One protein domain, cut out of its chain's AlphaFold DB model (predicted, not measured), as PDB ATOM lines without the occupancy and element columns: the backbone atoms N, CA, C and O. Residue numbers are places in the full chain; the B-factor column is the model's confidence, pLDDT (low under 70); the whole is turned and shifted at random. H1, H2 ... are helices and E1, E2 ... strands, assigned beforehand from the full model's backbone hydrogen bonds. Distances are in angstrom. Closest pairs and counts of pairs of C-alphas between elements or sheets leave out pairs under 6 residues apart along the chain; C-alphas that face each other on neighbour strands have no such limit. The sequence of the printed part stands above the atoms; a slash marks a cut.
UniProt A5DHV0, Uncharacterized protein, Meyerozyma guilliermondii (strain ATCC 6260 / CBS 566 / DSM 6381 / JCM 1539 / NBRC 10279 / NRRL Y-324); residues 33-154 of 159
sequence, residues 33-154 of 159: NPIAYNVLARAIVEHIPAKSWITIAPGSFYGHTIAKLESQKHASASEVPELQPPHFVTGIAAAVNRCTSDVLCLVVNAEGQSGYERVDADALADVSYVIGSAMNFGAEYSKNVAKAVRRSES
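This is residues 33 to 154 of the 159 residues of an uncharacterized protein of Meyerozyma guilliermondii (strain ATCC 6260 / CBS 566 / DSM 6381 / JCM 1539 / NBRC 10279 / NRRL Y-324) (UniProt A5DHV0). What would one see first? A small, strongly twisted sheet of three strands makes the middle, with H2 packed on one face and H3 on the other, in three layers; H1 sits behind H2 and H4 behind H3, and a long loop, residues 70 to 90, runs by the E2 edge. What is it made of? The printed part has 122 residues with four named helices and three named strands, in the order H1 E1 E2 H2 E3 H3 H4, of mixed class, and the mixed sheet runs E1 E3 E2. How is the whole shaped? It is compact and rounded, with a radius of gyration of the C-alphas of 14.4 A and spans of 36 by 32 by 26 A.

What does H1, residues 34 to 47, touch? It touches H2, residues 91 to 99, at a steep tilt of 50 degrees, the same way; the closest C-alphas, of Ala 41 and Val 96, are 5.0 A apart. How do the strands pair? E1, residues 53 to 59, is parallel to E3, residues 103 to 111, at 20 degrees, with N 106 and O 55 2.8 A apart. E2, residues 66 to 69, is antiparallel to E3 at 135 degrees, with N 67 and O 107 2.9 A apart. Where do the helices stand? H2 is on the sheet at a height of 8.7 A, over E1 and E3 and slantwise to the strands, at 33 degrees to E1 on the local plane. On the opposite face H3, residues 121 to 135, is over E3 at a height of 9.2 A and runs along the strands, at 4 degrees to E3 on the local plane. H3 forms a helical hairpin with H4, residues 139 to 152: they touch at Ala 125 and Ala 146, their closest C-alphas, 5.3 A apart, at a shallow tilt of 26 degrees, opposite ways. How do the helix backbones hold? Every O i to N i+4 pair is within hydrogen-bond range in H2 and H3, and 9 of 10 in H1 and in H4.

Where does H1 begin? C-alpha 34 is at (59.275, 13.116, 127.282), and H1 is 20.6 A long. How long are the strands? E1 measures 18.7 A, E2 10.4 A and E3 24.0 A from first to last C-alpha. Where do the later helices lie? H2 measures 13.0 A, and H3 and H4 20.8 A each; H4 ends with C-alpha 152 at (56.307, -14.705, 137.511).

How large is it? The two C-alphas farthest apart, of Glu 46 and Ser 154, are 39.2 A apart. Is anything missing or long? The printed part has no cut, and the link from E2 to H2, 21 residues, is long. Where is confidence low? Residues 71 to 73 and 152 to 154 have a pLDDT under 70.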
ATOM      1  N   ASN A  33      60.236  13.158 131.870       86.50
ATOM      2  CA  ASN A  33      60.473  14.140 130.818       86.50
ATOM      3  C   ASN A  33      60.433  13.478 129.428       86.50
ATOM      4  O   ASN A  33      61.417  12.852 129.024       86.50
ATOM      5  N   PRO A  34      59.378  13.698 128.621       82.88
ATOM      6  CA  PRO A  34      59.275  13.116 127.282       82.88
ATOM      7  C   PRO A  34      60.406  13.524 126.329       82.88
ATOM      8  O   PRO A  34      60.734  12.788 125.400       82.88
ATOM      9  N   ILE A  35      61.035  14.686 126.548       89.81
ATOM     10  CA  ILE A  35      62.173  15.150 125.740       89.81
ATOM     11  C   ILE A  35      63.394  14.254 125.972       89.81
ATOM     12  O   ILE A  35      64.170  14.033 125.039       89.81
ATOM     13  N   ALA A  36      63.548  13.698 127.179       91.00
ATOM     14  CA  ALA A  36      64.660  12.813 127.508       91.00
ATOM     15  C   ALA A  36      64.672  11.572 126.606       91.00
ATOM     16  O   ALA A  36      65.741  11.189 126.138       91.00
ATOM     17  N   TYR A  37      63.504  11.018 126.257       93.25
ATOM     18  CA  TYR A  37      63.418   9.903 125.309       93.25
ATOM     19  C   TYR A  37      63.959  10.261 123.925       93.25
ATOM     20  O   TYR A  37      64.671   9.459 123.335       93.25
ATOM     21  N   ASN A  38      63.695  11.467 123.417       94.44
ATOM     22  CA  ASN A  38      64.196  11.891 122.102       94.44
ATOM     23  C   ASN A  38      65.713  12.125 122.097       94.44
ATOM     24  O   ASN A  38      66.380  11.917 121.084       94.44
ATOM     25  N   VAL A  39      66.272  12.614 123.206       93.88
ATOM     26  CA  VAL A  39      67.727  12.778 123.350       93.88
ATOM     27  C   VAL A  39      68.394  11.410 123.472       93.88
ATOM     28  O   VAL A  39      69.348  11.132 122.749       93.88
ATOM     29  N   LEU A  40      67.854  10.542 124.326       94.00
ATOM     30  CA  LEU A  40      68.392   9.210 124.567       94.00
ATOM     31  C   LEU A  40      68.268   8.301 123.339       94.00
ATOM     32  O   LEU A  40      69.231   7.626 123.004       94.00
ATOM     33  N   ALA A  41      67.134   8.311 122.635       94.88
ATOM     34  CA  ALA A  41      66.944   7.520 121.419       94.88
ATOM     35  C   ALA A  41      67.974   7.873 120.342       94.88
ATOM     36  O   ALA A  41      68.549   6.972 119.740       94.88
ATOM     37  N   ARG A  42      68.259   9.169 120.140       94.94
ATOM     38  CA  ARG A  42      69.319   9.604 119.219       94.94
ATOM     39  C   ARG A  42      70.679   9.074 119.646       94.94
ATOM     40  O   ARG A  42      71.354   8.451 118.839       94.94
ATOM     41  N   ALA A  43      71.033   9.228 120.921       93.94
ATOM     42  CA  ALA A  43      72.297   8.714 121.438       93.94
ATOM     43  C   ALA A  43      72.418   7.186 121.272       93.94
ATOM     44  O   ALA A  43      73.458   6.707 120.830       93.94
ATOM     45  N   ILE A  44      71.352   6.432 121.567       93.94
ATOM     46  CA  ILE A  44      71.288   4.974 121.388       93.94
ATOM     47  C   ILE A  44      71.511   4.600 119.919       93.94
ATOM     48  O   ILE A  44      72.371   3.773 119.631       93.94
ATOM     49  N   VAL A  45      70.776   5.221 118.995       93.81
ATOM     50  CA  VAL A  45      70.859   4.915 117.557       93.81
ATOM     51  C   VAL A  45      72.213   5.313 116.962       93.81
ATOM     52  O   VAL A  45      72.728   4.615 116.095       93.81
ATOM     53  N   GLU A  46      72.820   6.398 117.447       93.94
ATOM     54  CA  GLU A  46      74.140   6.862 117.004       93.94
ATOM     55  C   GLU A  46      75.288   5.971 117.500       93.94
ATOM     56  O   GLU A  46      76.266   5.777 116.778       93.94
ATOM     57  N   HIS A  47      75.197   5.438 118.724       92.06
ATOM     58  CA  HIS A  47      76.314   4.738 119.372       92.06
ATOM     59  C   HIS A  47      76.198   3.211 119.344       92.06
ATOM     60  O   HIS A  47      77.207   2.532 119.536       92.06
ATOM     61  N   ILE A  48      75.005   2.653 119.109       90.69
ATOM     62  CA  ILE A  48      74.797   1.205 118.994       90.69
ATOM     63  C   ILE A  48      74.633   0.850 117.510       90.69
ATOM     64  O   ILE A  48      73.552   1.045 116.949       90.69
ATOM     65  N   PRO A  49      75.679   0.313 116.851       84.31
ATOM     66  CA  PRO A  49      75.593  -0.077 115.452       84.31
ATOM     67  C   PRO A  49      74.712  -1.325 115.315       84.31
ATOM     68  O   PRO A  49      75.152  -2.445 115.567       84.31
ATOM     69  N   ALA A  50      73.465  -1.130 114.895       87.62
ATOM     70  CA  ALA A  50      72.508  -2.202 114.647       87.62
ATOM     71  C   ALA A  50      72.066  -2.207 113.179       87.62
ATOM     72  O   ALA A  50      71.857  -1.154 112.577       87.62
ATOM     73  N   LYS A  51      71.928  -3.408 112.601       86.38
ATOM     74  CA  LYS A  51      71.387  -3.575 111.240       86.38
ATOM     75  C   LYS A  51      69.879  -3.361 111.205       86.38
ATOM     76  O   LYS A  51      69.393  -2.766 110.259       86.38
ATOM     77  N   SER A  52      69.196  -3.840 112.238       88.69
ATOM     78  CA  SER A  52      67.755  -3.751 112.426       88.69
ATOM     79  C   SER A  52      67.456  -3.479 113.895       88.69
ATOM     80  O   SER A  52      68.234  -3.849 114.782       88.69
ATOM     81  N   TRP A  53      66.328  -2.830 114.154       92.12
ATOM     82  CA  TRP A  53      65.871  -2.506 115.500       92.12
ATOM     83  C   TRP A  53      64.564  -3.227 115.795       92.12
ATOM     84  O   TRP A  53      63.685  -3.322 114.942       92.12
ATOM     85  N   ILE A  54      64.418  -3.698 117.027       94.06
ATOM     86  CA  ILE A  54      63.140  -4.173 117.548       94.06
ATOM     87  C   ILE A  54      62.846  -3.348 118.790       94.06
ATOM     88  O   ILE A  54      63.656  -3.312 119.716       94.06
ATOM     89  N   THR A  55      61.702  -2.677 118.810       94.31
ATOM     90  CA  THR A  55      61.234  -1.948 119.993       94.31
ATOM     91  C   THR A  55      59.979  -2.607 120.525       94.31
ATOM     92  O   THR A  55      59.116  -3.011 119.750       94.31
ATOM     93  N   ILE A  56      59.868  -2.679 121.848       94.31
ATOM     94  CA  ILE A  56      58.682  -3.178 122.538       94.31
ATOM     95  C   ILE A  56      58.110  -2.008 123.328       94.31
ATOM     96  O   ILE A  56      58.845  -1.349 124.064       94.31
ATOM     97  N   ALA A  57      56.824  -1.736 123.153       92.69
ATOM     98  CA  ALA A  57      56.122  -0.700 123.892       92.69
ATOM     99  C   ALA A  57      54.882  -1.276 124.578       92.69
ATOM    100  O   ALA A  57      54.142  -2.021 123.934       92.69
ATOM    101  N   PRO A  58      54.598  -0.909 125.834       92.50
ATOM    102  CA  PRO A  58      53.271  -1.119 126.383       92.50
ATOM    103  C   PRO A  58      52.267  -0.188 125.686       92.50
ATOM    104  O   PRO A  58      52.584   0.951 125.327       92.50
ATOM    105  N   GLY A  59      51.040  -0.664 125.489       90.81
ATOM    106  CA  GLY A  59      49.946   0.145 124.961       90.81
ATOM    107  C   GLY A  59      48.588  -0.458 125.289       90.81
ATOM    108  O   GLY A  59      48.464  -1.668 125.412       90.81
ATOM    109  N   SER A  60      47.562   0.385 125.404       89.56
ATOM    110  CA  SER A  60      46.190  -0.071 125.640       89.56
ATOM    111  C   SER A  60      45.422  -0.117 124.321       89.56
ATOM    112  O   SER A  60      45.184   0.918 123.684       89.56
ATOM    113  N   PHE A  61      45.071  -1.327 123.893       89.62
ATOM    114  CA  PHE A  61      44.289  -1.589 122.685       89.62
ATOM    115  C   PHE A  61      43.434  -2.849 122.855       89.62
ATOM    116  O   PHE A  61      43.582  -3.604 123.814       89.62
ATOM    117  N   TYR A  62      42.484  -3.060 121.945       85.19
ATOM    118  CA  TYR A  62      41.471  -4.107 122.087       85.19
ATOM    119  C   TYR A  62      41.620  -5.215 121.043       85.19
ATOM    120  O   TYR A  62      42.109  -4.988 119.939       85.19
ATOM    121  N   GLY A  63      41.146  -6.415 121.393       84.88
ATOM    122  CA  GLY A  63      40.981  -7.546 120.470       84.88
ATOM    123  C   GLY A  63      42.228  -8.396 120.220       84.88
ATOM    124  O   GLY A  63      42.099  -9.488 119.672       84.88
ATOM    125  N   HIS A  64      43.408  -7.938 120.649       90.19
ATOM    126  CA  HIS A  64      44.682  -8.623 120.432       90.19
ATOM    127  C   HIS A  64      45.608  -8.486 121.650       90.19
ATOM    128  O   HIS A  64      45.502  -7.535 122.426       90.19
ATOM    129  N   THR A  65      46.524  -9.439 121.803       93.81
ATOM    130  CA  THR A  65      47.582  -9.456 122.827       93.81
ATOM    131  C   THR A  65      48.778  -8.596 122.420       93.81
ATOM    132  O   THR A  65      49.386  -7.927 123.254       93.81
ATOM    133  N   ILE A  66      49.085  -8.573 121.122       94.81
ATOM    134  CA  ILE A  66      50.149  -7.774 120.518       94.81
ATOM    135  C   ILE A  66      49.660  -7.080 119.244       94.81
ATOM    136  O   ILE A  66      48.781  -7.579 118.542       94.81
ATOM    137  N   ALA A  67      50.269  -5.947 118.927       94.69
ATOM    138  CA  ALA A  67      50.112  -5.231 117.668       94.69
ATOM    139  C   ALA A  67      51.478  -4.722 117.187       94.69
ATOM    140  O   ALA A  67      52.473  -4.805 117.909       94.69
ATOM    141  N   LYS A  68      51.549  -4.177 115.974       93.25
ATOM    142  CA  LYS A  68      52.744  -3.487 115.465       93.25
ATOM    143  C   LYS A  68      52.411  -2.079 114.999       93.25
ATOM    144  O   LYS A  68      51.364  -1.860 114.392       93.25
ATOM    145  N   LEU A  69      53.299  -1.127 115.261       89.81
ATOM    146  CA  LEU A  69      53.221   0.186 114.628       89.81
ATOM    147  C   LEU A  69      53.693   0.028 113.181       89.81
ATOM    148  O   LEU A  69      54.721  -0.609 112.965       89.81
ATOM    149  N   GLU A  70      52.914   0.565 112.237       70.19
ATOM    150  CA  GLU A  70      53.118   0.493 110.784       70.19
ATOM    151  C   GLU A  70      54.613   0.464 110.420       70.19
ATOM    152  O   GLU A  70      55.314   1.475 110.471       70.19
ATOM    153  N   SER A  71      55.116  -0.733 110.122       59.06
ATOM    154  CA  SER A  71      56.507  -0.954 109.746       59.06
ATOM    155  C   SER A  71      56.542  -1.527 108.342       59.06
ATOM    156  O   SER A  71      55.637  -2.251 107.913       59.06
ATOM    157  N   GLN A  72      57.640  -1.272 107.636       55.25
ATOM    158  CA  GLN A  72      57.969  -2.023 106.430       55.25
ATOM    159  C   GLN A  72      57.827  -3.529 106.709       55.25
ATOM    160  O   GLN A  72      58.005  -3.974 107.846       55.25
ATOM    161  N   LYS A  73      57.428  -4.305 105.693       58.28
ATOM    162  CA  LYS A  73      57.027  -5.718 105.807       58.28
ATOM    163  C   LYS A  73      58.142  -6.599 106.404       58.28
ATOM    164  O   LYS A  73      58.841  -7.290 105.671       58.28
ATOM    165  N   HIS A  74      58.283  -6.632 107.729       72.81
ATOM    166  CA  HIS A  74      59.076  -7.645 108.413       72.81
ATOM    167  C   HIS A  74      58.333  -8.972 108.280       72.81
ATOM    168  O   HIS A  74      57.249  -9.143 108.840       72.81
ATOM    169  N   ALA A  75      58.904  -9.914 107.526       78.50
ATOM    170  CA  ALA A  75      58.292 -11.224 107.298       78.50
ATOM    171  C   ALA A  75      57.971 -11.953 108.618       78.50
ATOM    172  O   ALA A  75      56.928 -12.598 108.725       78.50
ATOM    173  N   SER A  76      58.819 -11.766 109.637       81.38
ATOM    174  CA  SER A  76      58.668 -12.313 110.990       81.38
ATOM    175  C   SER A  76      57.449 -11.791 111.758       81.38
ATOM    176  O   SER A  76      57.027 -12.437 112.709       81.38
ATOM    177  N   ALA A  77      56.871 -10.656 111.353       85.81
ATOM    178  CA  ALA A  77      55.703 -10.041 111.984       85.81
ATOM    179  C   ALA A  77      54.514  -9.926 111.015       85.81
ATOM    180  O   ALA A  77      53.642  -9.073 111.189       85.81
ATOM    181  N   SER A  78      54.481 -10.749 109.963       86.94
ATOM    182  CA  SER A  78      53.425 -10.717 108.942       86.94
ATOM    183  C   SER A  78      52.030 -11.001 109.509       86.94
ATOM    184  O   SER A  78      51.071 -10.375 109.069       86.94
ATOM    185  N   GLU A  79      51.938 -11.863 110.522       88.25
ATOM    186  CA  GLU A  79      50.687 -12.237 111.200       88.25
ATOM    187  C   GLU A  79      50.301 -11.285 112.347       88.25
ATOM    188  O   GLU A  79      49.187 -11.356 112.860       88.25
ATOM    189  N   VAL A  80      51.198 -10.374 112.745       92.38
ATOM    190  CA  VAL A  80      50.926  -9.405 113.815       92.38
ATOM    191  C   VAL A  80      50.040  -8.282 113.263       92.38
ATOM    192  O   VAL A  80      50.436  -7.648 112.274       92.38
ATOM    193  N   PRO A  81      48.875  -8.002 113.880       92.44
ATOM    194  CA  PRO A  81      47.975  -6.953 113.420       92.44
ATOM    195  C   PRO A  81      48.606  -5.568 113.583       92.44
ATOM    196  O   PRO A  81      49.376  -5.311 114.509       92.44
ATOM    197  N   GLU A  82      48.272  -4.658 112.677       92.69
ATOM    198  CA  GLU A  82      48.712  -3.266 112.760       92.69
ATOM    199  C   GLU A  82      47.905  -2.495 113.805       92.69
ATOM    200  O   GLU A  82      46.684  -2.644 113.897       92.69
ATOM    201  N   LEU A  83      48.586  -1.638 114.563       91.88
ATOM    202  CA  LEU A  83      47.967  -0.752 115.535       91.88
ATOM    203  C   LEU A  83      47.094   0.276 114.803       91.88
ATOM    204  O   LEU A  83      47.601   1.134 114.082       91.88
ATOM    205  N   GLN A  84      45.779   0.179 114.987       90.38
ATOM    206  CA  GLN A  84      44.819   1.057 114.321       90.38
ATOM    207  C   GLN A  84      44.552   2.330 115.137       90.38
ATOM    208  O   GLN A  84      44.515   2.277 116.370       90.38
ATOM    209  N   PRO A  85      44.276   3.472 114.484       90.06
ATOM    210  CA  PRO A  85      43.729   4.640 115.163       90.06
ATOM    211  C   PRO A  85      42.463   4.290 115.973       90.06
ATOM    212  O   PRO A  85      41.652   3.486 115.511       90.06
ATOM    213  N   PRO A  86      42.258   4.892 117.163       91.00
ATOM    214  CA  PRO A  86      42.995   6.021 117.741       91.00
ATOM    215  C   PRO A  86      44.234   5.624 118.566       91.00
ATOM    216  O   PRO A  86      44.796   6.476 119.251       91.00
ATOM    217  N   HIS A  87      44.644   4.354 118.551       92.00
ATOM    218  CA  HIS A  87      45.752   3.869 119.373       92.00
ATOM    219  C   HIS A  87      47.104   4.376 118.848       92.00
ATOM    220  O   HIS A  87      47.319   4.501 117.642       92.00
ATOM    221  N   PHE A  88      48.028   4.679 119.762       90.50
ATOM    222  CA  PHE A  88      49.353   5.211 119.442       90.50
ATOM    223  C   PHE A  88      50.411   4.714 120.429       90.50
ATOM    224  O   PHE A  88      50.096   4.270 121.532       90.50
ATOM    225  N   VAL A  89      51.681   4.819 120.031       90.69
ATOM    226  CA  VAL A  89      52.844   4.456 120.851       90.69
ATOM    227  C   VAL A  89      53.542   5.719 121.352       90.69
ATOM    228  O   VAL A  89      53.659   6.710 120.625       90.69
ATOM    229  N   THR A  90      54.040   5.685 122.588       90.62
ATOM    230  CA  THR A  90      54.833   6.769 123.192       90.62
ATOM    231  C   THR A  90      56.147   6.244 123.779       90.62
ATOM    232  O   THR A  90      56.571   5.128 123.476       90.62
ATOM    233  N   GLY A  91      56.833   7.069 124.572       91.69
ATOM    234  CA  GLY A  91      58.047   6.674 125.275       91.69
ATOM    235  C   GLY A  91      59.247   6.445 124.358       91.69
ATOM    236  O   GLY A  91      59.319   6.953 123.234       91.69
ATOM    237  N   ILE A  92      60.208   5.670 124.862       93.56
ATOM    238  CA  ILE A  92      61.462   5.394 124.158       93.56
ATOM    239  C   ILE A  92      61.246   4.664 122.829       93.56
ATOM    240  O   ILE A  92      61.904   5.001 121.849       93.56
ATOM    241  N   ALA A  93      60.293   3.730 122.757       93.25
ATOM    242  CA  ALA A  93      60.001   2.978 121.539       93.25
ATOM    243  C   ALA A  93      59.567   3.910 120.399       93.25
ATOM    244  O   ALA A  93      60.136   3.873 119.309       93.25
ATOM    245  N   ALA A  94      58.640   4.834 120.680       92.31
ATOM    246  CA  ALA A  94      58.219   5.841 119.709       92.31
ATOM    247  C   ALA A  94      59.346   6.807 119.313       92.31
ATOM    248  O   ALA A  94      59.344   7.319 118.193       92.31
ATOM    249  N   ALA A  95      60.279   7.101 120.223       94.62
ATOM    250  CA  ALA A  95      61.423   7.964 119.943       94.62
ATOM    251  C   ALA A  95      62.456   7.263 119.044       94.62
ATOM    252  O   ALA A  95      62.908   7.857 118.066       94.62
ATOM    253  N   VAL A  96      62.776   5.991 119.311       93.88
ATOM    254  CA  VAL A  96      63.673   5.172 118.474       93.88
ATOM    255  C   VAL A  96      63.080   4.976 117.081       93.88
ATOM    256  O   VAL A  96      63.776   5.211 116.098       93.88
ATOM    257  N   ASN A  97      61.781   4.673 116.983       91.25
ATOM    258  CA  ASN A  97      61.081   4.512 115.703       91.25
ATOM    259  C   ASN A  97      61.125   5.769 114.811       91.25
ATOM    260  O   ASN A  97      60.951   5.679 113.603       91.25
ATOM    261  N   ARG A  98      61.360   6.959 115.386       91.19
ATOM    262  CA  ARG A  98      61.553   8.210 114.627       91.19
ATOM    263  C   ARG A  98      63.002   8.465 114.215       91.19
ATOM    264  O   ARG A  98      63.236   9.300 113.347       91.19
ATOM    265  N   CYS A  99      63.967   7.819 114.867       91.62
ATOM    266  CA  CYS A  99      65.395   8.069 114.667       91.62
ATOM    267  C   CYS A  99      66.036   7.130 113.632       91.62
ATOM    268  O   CYS A  99      67.157   7.383 113.203       91.62
ATOM    269  N   THR A 100      65.352   6.058 113.232       88.69
ATOM    270  CA  THR A 100      65.854   5.048 112.290       88.69
ATOM    271  C   THR A 100      64.705   4.477 111.456       88.69
ATOM    272  O   THR A 100      63.549   4.533 111.867       88.69
ATOM    273  N   SER A 101      65.011   3.980 110.257       81.31
ATOM    274  CA  SER A 101      64.022   3.521 109.273       81.31
ATOM    275  C   SER A 101      63.754   2.015 109.285       81.31
ATOM    276  O   SER A 101      62.729   1.596 108.753       81.31
ATOM    277  N   ASP A 102      64.662   1.204 109.839       87.38
ATOM    278  CA  ASP A 102      64.520  -0.260 109.914       87.38
ATOM    279  C   ASP A 102      64.202  -0.687 111.351       87.38
ATOM    280  O   ASP A 102      65.082  -1.083 112.124       87.38
ATOM    281  N   VAL A 103      62.934  -0.503 111.725       90.81
ATOM    282  CA  VAL A 103      62.425  -0.779 113.070       90.81
ATOM    283  C   VAL A 103      61.166  -1.626 112.997       90.81
ATOM    284  O   VAL A 103      60.149  -1.215 112.437       90.81
ATOM    285  N   LEU A 104      61.204  -2.772 113.668       93.38
ATOM    286  CA  LEU A 104      60.019  -3.528 114.031       93.38
ATOM    287  C   LEU A 104      59.518  -3.031 115.391       93.38
ATOM    288  O   LEU A 104      60.038  -3.418 116.439       93.38
ATOM    289  N   CYS A 105      58.505  -2.166 115.381       93.81
ATOM    290  CA  CYS A 105      57.899  -1.659 116.608       93.81
ATOM    291  C   CYS A 105      56.707  -2.524 117.026       93.81
ATOM    292  O   CYS A 105      55.613  -2.397 116.475       93.81
ATOM    293  N   LEU A 106      56.918  -3.380 118.024       95.12
ATOM    294  CA  LEU A 106      55.900  -4.229 118.636       95.12
ATOM    295  C   LEU A 106      55.259  -3.513 119.824       95.12
ATOM    296  O   LEU A 106      55.934  -2.870 120.629       95.12
ATOM    297  N   VAL A 107      53.947  -3.651 119.943       94.69
ATOM    298  CA  VAL A 107      53.149  -3.098 121.033       94.69
ATOM    299  C   VAL A 107      52.515  -4.263 121.772       94.69
ATOM    300  O   VAL A 107      51.814  -5.067 121.160       94.69
ATOM    301  N   VAL A 108      52.778  -4.377 123.068       94.94
ATOM    302  CA  VAL A 108      52.157  -5.379 123.939       94.94
ATOM    303  C   VAL A 108      50.966  -4.753 124.640       94.94
ATOM    304  O   VAL A 108      51.049  -3.611 125.102       94.94
ATOM    305  N   ASN A 109      49.853  -5.481 124.695       93.44
ATOM    306  CA  ASN A 109      48.665  -4.986 125.367       93.44
ATOM    307  C   ASN A 109      48.928  -4.909 126.873       93.44
ATOM    308  O   ASN A 109      49.322  -5.899 127.496       93.44
ATOM    309  N   ALA A 110      48.759  -3.718 127.431       92.06
ATOM    310  CA  ALA A 110      49.145  -3.408 128.794       92.06
ATOM    311  C   ALA A 110      48.184  -2.404 129.433       92.06
ATOM    312  O   ALA A 110      47.632  -1.523 128.766       92.06
ATOM    313  N   GLU A 111      48.037  -2.506 130.751       86.25
ATOM    314  CA  GLU A 111      47.205  -1.615 131.558       86.25
ATOM    315  C   GLU A 111      48.003  -1.029 132.720       86.25
ATOM    316  O   GLU A 111      48.870  -1.686 133.284       86.25
ATOM    317  N   GLY A 112      47.676   0.192 133.137       85.69
ATOM    318  CA  GLY A 112      48.289   0.822 134.306       85.69
ATOM    319  C   GLY A 112      48.900   2.183 134.009       85.69
ATOM    320  O   GLY A 112      48.670   2.783 132.959       85.69
ATOM    321  N   GLN A 113      49.631   2.702 134.993       82.25
ATOM    322  CA  GLN A 113      50.361   3.962 134.866       82.25
ATOM    323  C   GLN A 113      51.727   3.723 134.230       82.25
ATOM    324  O   GLN A 113      52.285   2.643 134.376       82.25
ATOM    325  N   SER A 114      52.277   4.753 133.582       79.75
ATOM    326  CA  SER A 114      53.584   4.639 132.939       79.75
ATOM    327  C   SER A 114      54.709   4.349 133.936       79.75
ATOM    328  O   SER A 114      54.801   5.010 134.973       79.75
ATOM    329  N   GLY A 115      55.554   3.372 133.612       78.75
ATOM    330  CA  GLY A 115      56.564   2.795 134.497       78.75
ATOM    331  C   GLY A 115      56.050   1.693 135.425       78.75
ATOM    332  O   GLY A 115      56.824   1.171 136.228       78.75
ATOM    333  N   TYR A 116      54.759   1.370 135.354       83.19
ATOM    334  CA  TYR A 116      54.067   0.396 136.199       83.19
ATOM    335  C   TYR A 116      53.005  -0.373 135.406       83.19
ATOM    336  O   TYR A 116      52.017  -0.850 135.976       83.19
ATOM    337  N   GLU A 117      53.178  -0.476 134.092       87.38
ATOM    338  CA  GLU A 117      52.253  -1.169 133.216       87.38
ATOM    339  C   GLU A 117      52.280  -2.667 133.508       87.38
ATOM    340  O   GLU A 117      53.322  -3.320 133.500       87.38
ATOM    341  N   ARG A 118      51.100  -3.229 133.750       86.69
ATOM    342  CA  ARG A 118      50.888  -4.664 133.843       86.69
ATOM    343  C   ARG A 118      50.645  -5.206 132.444       86.69
ATOM    344  O   ARG A 118      49.708  -4.787 131.766       86.69
ATOM    345  N   VAL A 119      51.461  -6.178 132.056       88.38
ATOM    346  CA  VAL A 119      51.338  -6.884 130.775       88.38
ATOM    347  C   VAL A 119      50.844  -8.302 131.026       88.38
ATOM    348  O   VAL A 119      51.278  -8.959 131.977       88.38
ATOM    349  N   ASP A 120      49.922  -8.764 130.185       84.56
ATOM    350  CA  ASP A 120      49.422 -10.134 130.252       84.56
ATOM    351  C   ASP A 120      50.506 -11.148 129.845       84.56
ATOM    352  O   ASP A 120      51.338 -10.895 128.967       84.56
ATOM    353  N   ALA A 121      50.490 -12.318 130.476       85.94
ATOM    354  CA  ALA A 121      51.426 -13.398 130.207       85.94
ATOM    355  C   ALA A 121      51.357 -13.869 128.750       85.94
ATOM    356  O   ALA A 121      52.396 -14.122 128.135       85.94
ATOM    357  N   ASP A 122      50.150 -13.928 128.189       88.50
ATOM    358  CA  ASP A 122      49.931 -14.308 126.794       88.50
ATOM    359  C   ASP A 122      50.530 -13.266 125.835       88.50
ATOM    360  O   ASP A 122      51.210 -13.632 124.877       88.50
ATOM    361  N   ALA A 123      50.430 -11.969 126.150       91.50
ATOM    362  CA  ALA A 123      51.084 -10.916 125.367       91.50
ATOM    363  C   ALA A 123      52.616 -11.028 125.384       91.50
ATOM    364  O   ALA A 123      53.267 -10.837 124.352       91.50
ATOM    365  N   LEU A 124      53.204 -11.396 126.527       91.44
ATOM    366  CA  LEU A 124      54.644 -11.651 126.630       91.44
ATOM    367  C   LEU A 124      55.070 -12.925 125.887       91.44
ATOM    368  O   LEU A 124      56.157 -12.969 125.305       91.44
ATOM    369  N   ALA A 125      54.234 -13.963 125.881       90.62
ATOM    370  CA  ALA A 125      54.489 -15.175 125.112       90.62
ATOM    371  C   ALA A 125      54.449 -14.887 123.602       90.62
ATOM    372  O   ALA A 125      55.401 -15.228 122.892       90.62
ATOM    373  N   ASP A 126      53.419 -14.189 123.132       92.06
ATOM    374  CA  ASP A 126      53.226 -13.862 121.718       92.06
ATOM    375  C   ASP A 126      54.331 -12.944 121.190       92.06
ATOM    376  O   ASP A 126      54.938 -13.228 120.152       92.06
ATOM    377  N   VAL A 127      54.690 -11.885 121.929       93.88
ATOM    378  CA  VAL A 127      55.789 -10.996 121.511       93.88
ATOM    379  C   VAL A 127      57.120 -11.752 121.454       93.88
ATOM    380  O   VAL A 127      57.924 -11.526 120.546       93.88
ATOM    381  N   SER A 128      57.347 -12.707 122.365       93.69
ATOM    382  CA  SER A 128      58.567 -13.523 122.368       93.69
ATOM    383  C   SER A 128      58.668 -14.431 121.144       93.69
ATOM    384  O   SER A 128      59.764 -14.659 120.632       93.69
ATOM    385  N   TYR A 129      57.539 -14.921 120.631       92.31
ATOM    386  CA  TYR A 129      57.523 -15.710 119.407       92.31
ATOM    387  C   TYR A 129      57.983 -14.866 118.210       92.31
ATOM    388  O   TYR A 129      58.870 -15.280 117.458       92.31
ATOM    389  N   VAL A 130      57.459 -13.642 118.091       92.94
ATOM    390  CA  VAL A 130      57.821 -12.702 117.018       92.94
ATOM    391  C   VAL A 130      59.293 -12.296 117.106       92.94
ATOM    392  O   VAL A 130      60.003 -12.341 116.101       92.94
ATOM    393  N   ILE A 131      59.784 -11.964 118.304       92.62
ATOM    394  CA  ILE A 131      61.197 -11.616 118.533       92.62
ATOM    395  C   ILE A 131      62.106 -12.803 118.216       92.62
ATOM    396  O   ILE A 131      63.104 -12.644 117.517       92.62
ATOM    397  N   GLY A 132      61.758 -14.001 118.691       92.44
ATOM    398  CA  GLY A 132      62.532 -15.214 118.443       92.44
ATOM    399  C   GLY A 132      62.646 -15.537 116.953       92.44
ATOM    400  O   GLY A 132      63.721 -15.926 116.498       92.44
ATOM    401  N   SER A 133      61.567 -15.316 116.196       91.00
ATOM    402  CA  SER A 133      61.542 -15.429 114.733       91.00
ATOM    403  C   SER A 133      62.404 -14.352 114.062       91.00
ATOM    404  O   SER A 133      63.266 -14.673 113.247       91.00
ATOM    405  N   ALA A 134      62.246 -13.082 114.452       90.19
ATOM    406  CA  ALA A 134      62.994 -11.957 113.884       90.19
ATOM    407  C   ALA A 134      64.510 -12.045 114.137       90.19
ATOM    408  O   ALA A 134      65.302 -11.676 113.272       90.19
ATOM    409  N   MET A 135      64.909 -12.554 115.305       89.38
ATOM    410  CA  MET A 135      66.307 -12.662 115.740       89.38
ATOM    411  C   MET A 135      66.923 -14.045 115.489       89.38
ATOM    412  O   MET A 135      68.104 -14.252 115.761       89.38
ATOM    413  N   ASN A 136      66.137 -15.000 114.982       89.38
ATOM    414  CA  ASN A 136      66.530 -16.394 114.774       89.38
ATOM    415  C   ASN A 136      67.094 -17.080 116.042       89.38
ATOM    416  O   ASN A 136      68.079 -17.814 115.989       89.38
ATOM    417  N   PHE A 137      66.462 -16.859 117.200       89.44
ATOM    418  CA  PHE A 137      66.868 -17.469 118.480       89.44
ATOM    419  C   PHE A 137      66.426 -18.934 118.647       89.44
ATOM    420  O   PHE A 137      66.746 -19.576 119.649       89.44
ATOM    421  N   GLY A 138      65.707 -19.486 117.667       86.31
ATOM    422  CA  GLY A 138      65.225 -20.865 117.676       86.31
ATOM    423  C   GLY A 138      64.009 -21.102 118.583       86.31
ATOM    424  O   GLY A 138      63.552 -20.231 119.322       86.31
ATOM    425  N   ALA A 139      63.463 -22.319 118.521       83.31
ATOM    426  CA  ALA A 139      62.199 -22.668 119.180       83.31
ATOM    427  C   ALA A 139      62.266 -22.673 120.721       83.31
ATOM    428  O   ALA A 139      61.247 -22.487 121.380       83.31
ATOM    429  N   GLU A 140      63.449 -22.880 121.307       89.69
ATOM    430  CA  GLU A 140      63.613 -22.914 122.768       89.69
ATOM    431  C   GLU A 140      63.494 -21.530 123.417       89.69
ATOM    432  O   GLU A 140      63.133 -21.436 124.588       89.69
ATOM    433  N   TYR A 141      63.734 -20.450 122.665       91.38
ATOM    434  CA  TYR A 141      63.621 -19.086 123.181       91.38
ATOM    435  C   TYR A 141      62.212 -18.793 123.715       91.38
ATOM    436  O   TYR A 141      62.049 -18.497 124.899       91.38
ATOM    437  N   SER A 142      61.189 -18.961 122.873       87.12
ATOM    438  CA  SER A 142      59.791 -18.705 123.251       87.12
ATOM    439  C   SER A 142      59.326 -19.604 124.403       87.12
ATOM    440  O   SER A 142      58.654 -19.139 125.321       87.12
ATOM    441  N   LYS A 143      59.759 -20.875 124.435       88.19
ATOM    442  CA  LYS A 143      59.471 -21.795 125.550       88.19
ATOM    443  C   LYS A 143      60.073 -21.315 126.868       88.19
ATOM    444  O   LYS A 143      59.416 -21.389 127.907       88.19
ATOM    445  N   ASN A 144      61.315 -20.836 126.836       91.19
ATOM    446  CA  ASN A 144      61.996 -20.324 128.020       91.19
ATOM    447  C   ASN A 144      61.341 -19.039 128.529       91.19
ATOM    448  O   ASN A 144      61.132 -18.919 129.738       91.19
ATOM    449  N   VAL A 145      60.954 -18.131 127.628       89.31
ATOM    450  CA  VAL A 145      60.208 -16.918 127.989       89.31
ATOM    451  C   VAL A 145      58.855 -17.286 128.592       89.31
ATOM    452  O   VAL A 145      58.581 -16.889 129.720       89.31
ATOM    453  N   ALA A 146      58.059 -18.137 127.939       85.06
ATOM    454  CA  ALA A 146      56.765 -18.579 128.465       85.06
ATOM    455  C   ALA A 146      56.889 -19.242 129.851       85.06
ATOM    456  O   ALA A 146      56.080 -19.002 130.748       85.06
ATOM    457  N   LYS A 147      57.934 -20.050 130.070       87.00
ATOM    458  CA  LYS A 147      58.217 -20.662 131.377       87.00
ATOM    459  C   LYS A 147      58.602 -19.627 132.436       87.00
ATOM    460  O   LYS A 147      58.220 -19.792 133.594       87.00
ATOM    461  N   ALA A 148      59.371 -18.603 132.071       87.31
ATOM    462  CA  ALA A 148      59.750 -17.519 132.972       87.31
ATOM    463  C   ALA A 148      58.532 -16.665 133.354       87.31
ATOM    464  O   ALA A 148      58.292 -16.453 134.537       87.31
ATOM    465  N   VAL A 149      57.717 -16.280 132.370       83.56
ATOM    466  CA  VAL A 149      56.490 -15.492 132.548       83.56
ATOM    467  C   VAL A 149      55.502 -16.202 133.481       83.56
ATOM    468  O   VAL A 149      55.075 -15.618 134.472       83.56
ATOM    469  N   ARG A 150      55.233 -17.500 133.270       76.50
ATOM    470  CA  ARG A 150      54.340 -18.290 134.145       76.50
ATOM    471  C   ARG A 150      54.842 -18.429 135.580       76.50
ATOM    472  O   ARG A 150      54.052 -18.493 136.513       76.50
ATOM    473  N   ARG A 151      56.162 -18.497 135.786       73.00
ATOM    474  CA  ARG A 151      56.735 -18.489 137.145       73.00
ATOM    475  C   ARG A 151      56.510 -17.143 137.830       73.00
ATOM    476  O   ARG A 151      56.300 -17.109 139.041       73.00
ATOM    477  N   SER A 152      56.528 -16.068 137.049       63.97
ATOM    478  CA  SER A 152      56.307 -14.705 137.511       63.97
ATOM    479  C   SER A 152      54.836 -14.349 137.715       63.97
ATOM    480  O   SER A 152      54.587 -13.380 138.403       63.97
ATOM    481  N   GLU A 153      53.840 -15.112 137.253       54.12
ATOM    482  CA  GLU A 153      52.420 -14.838 137.587       54.12
ATOM    483  C   GLU A 153      52.130 -14.838 139.099       54.12
ATOM    484  O   GLU A 153      51.165 -14.226 139.552       54.12
ATOM    485  N   SER A 154      53.008 -15.446 139.902       47.12
ATOM    486  CA  SER A 154      52.969 -15.330 141.366       47.12
ATOM    487  C   SER A 154      53.282 -13.906 141.881       47.12
ATOM    488  O   SER A 154      52.968 -13.607 143.027       47.12
TER     489      SER A 154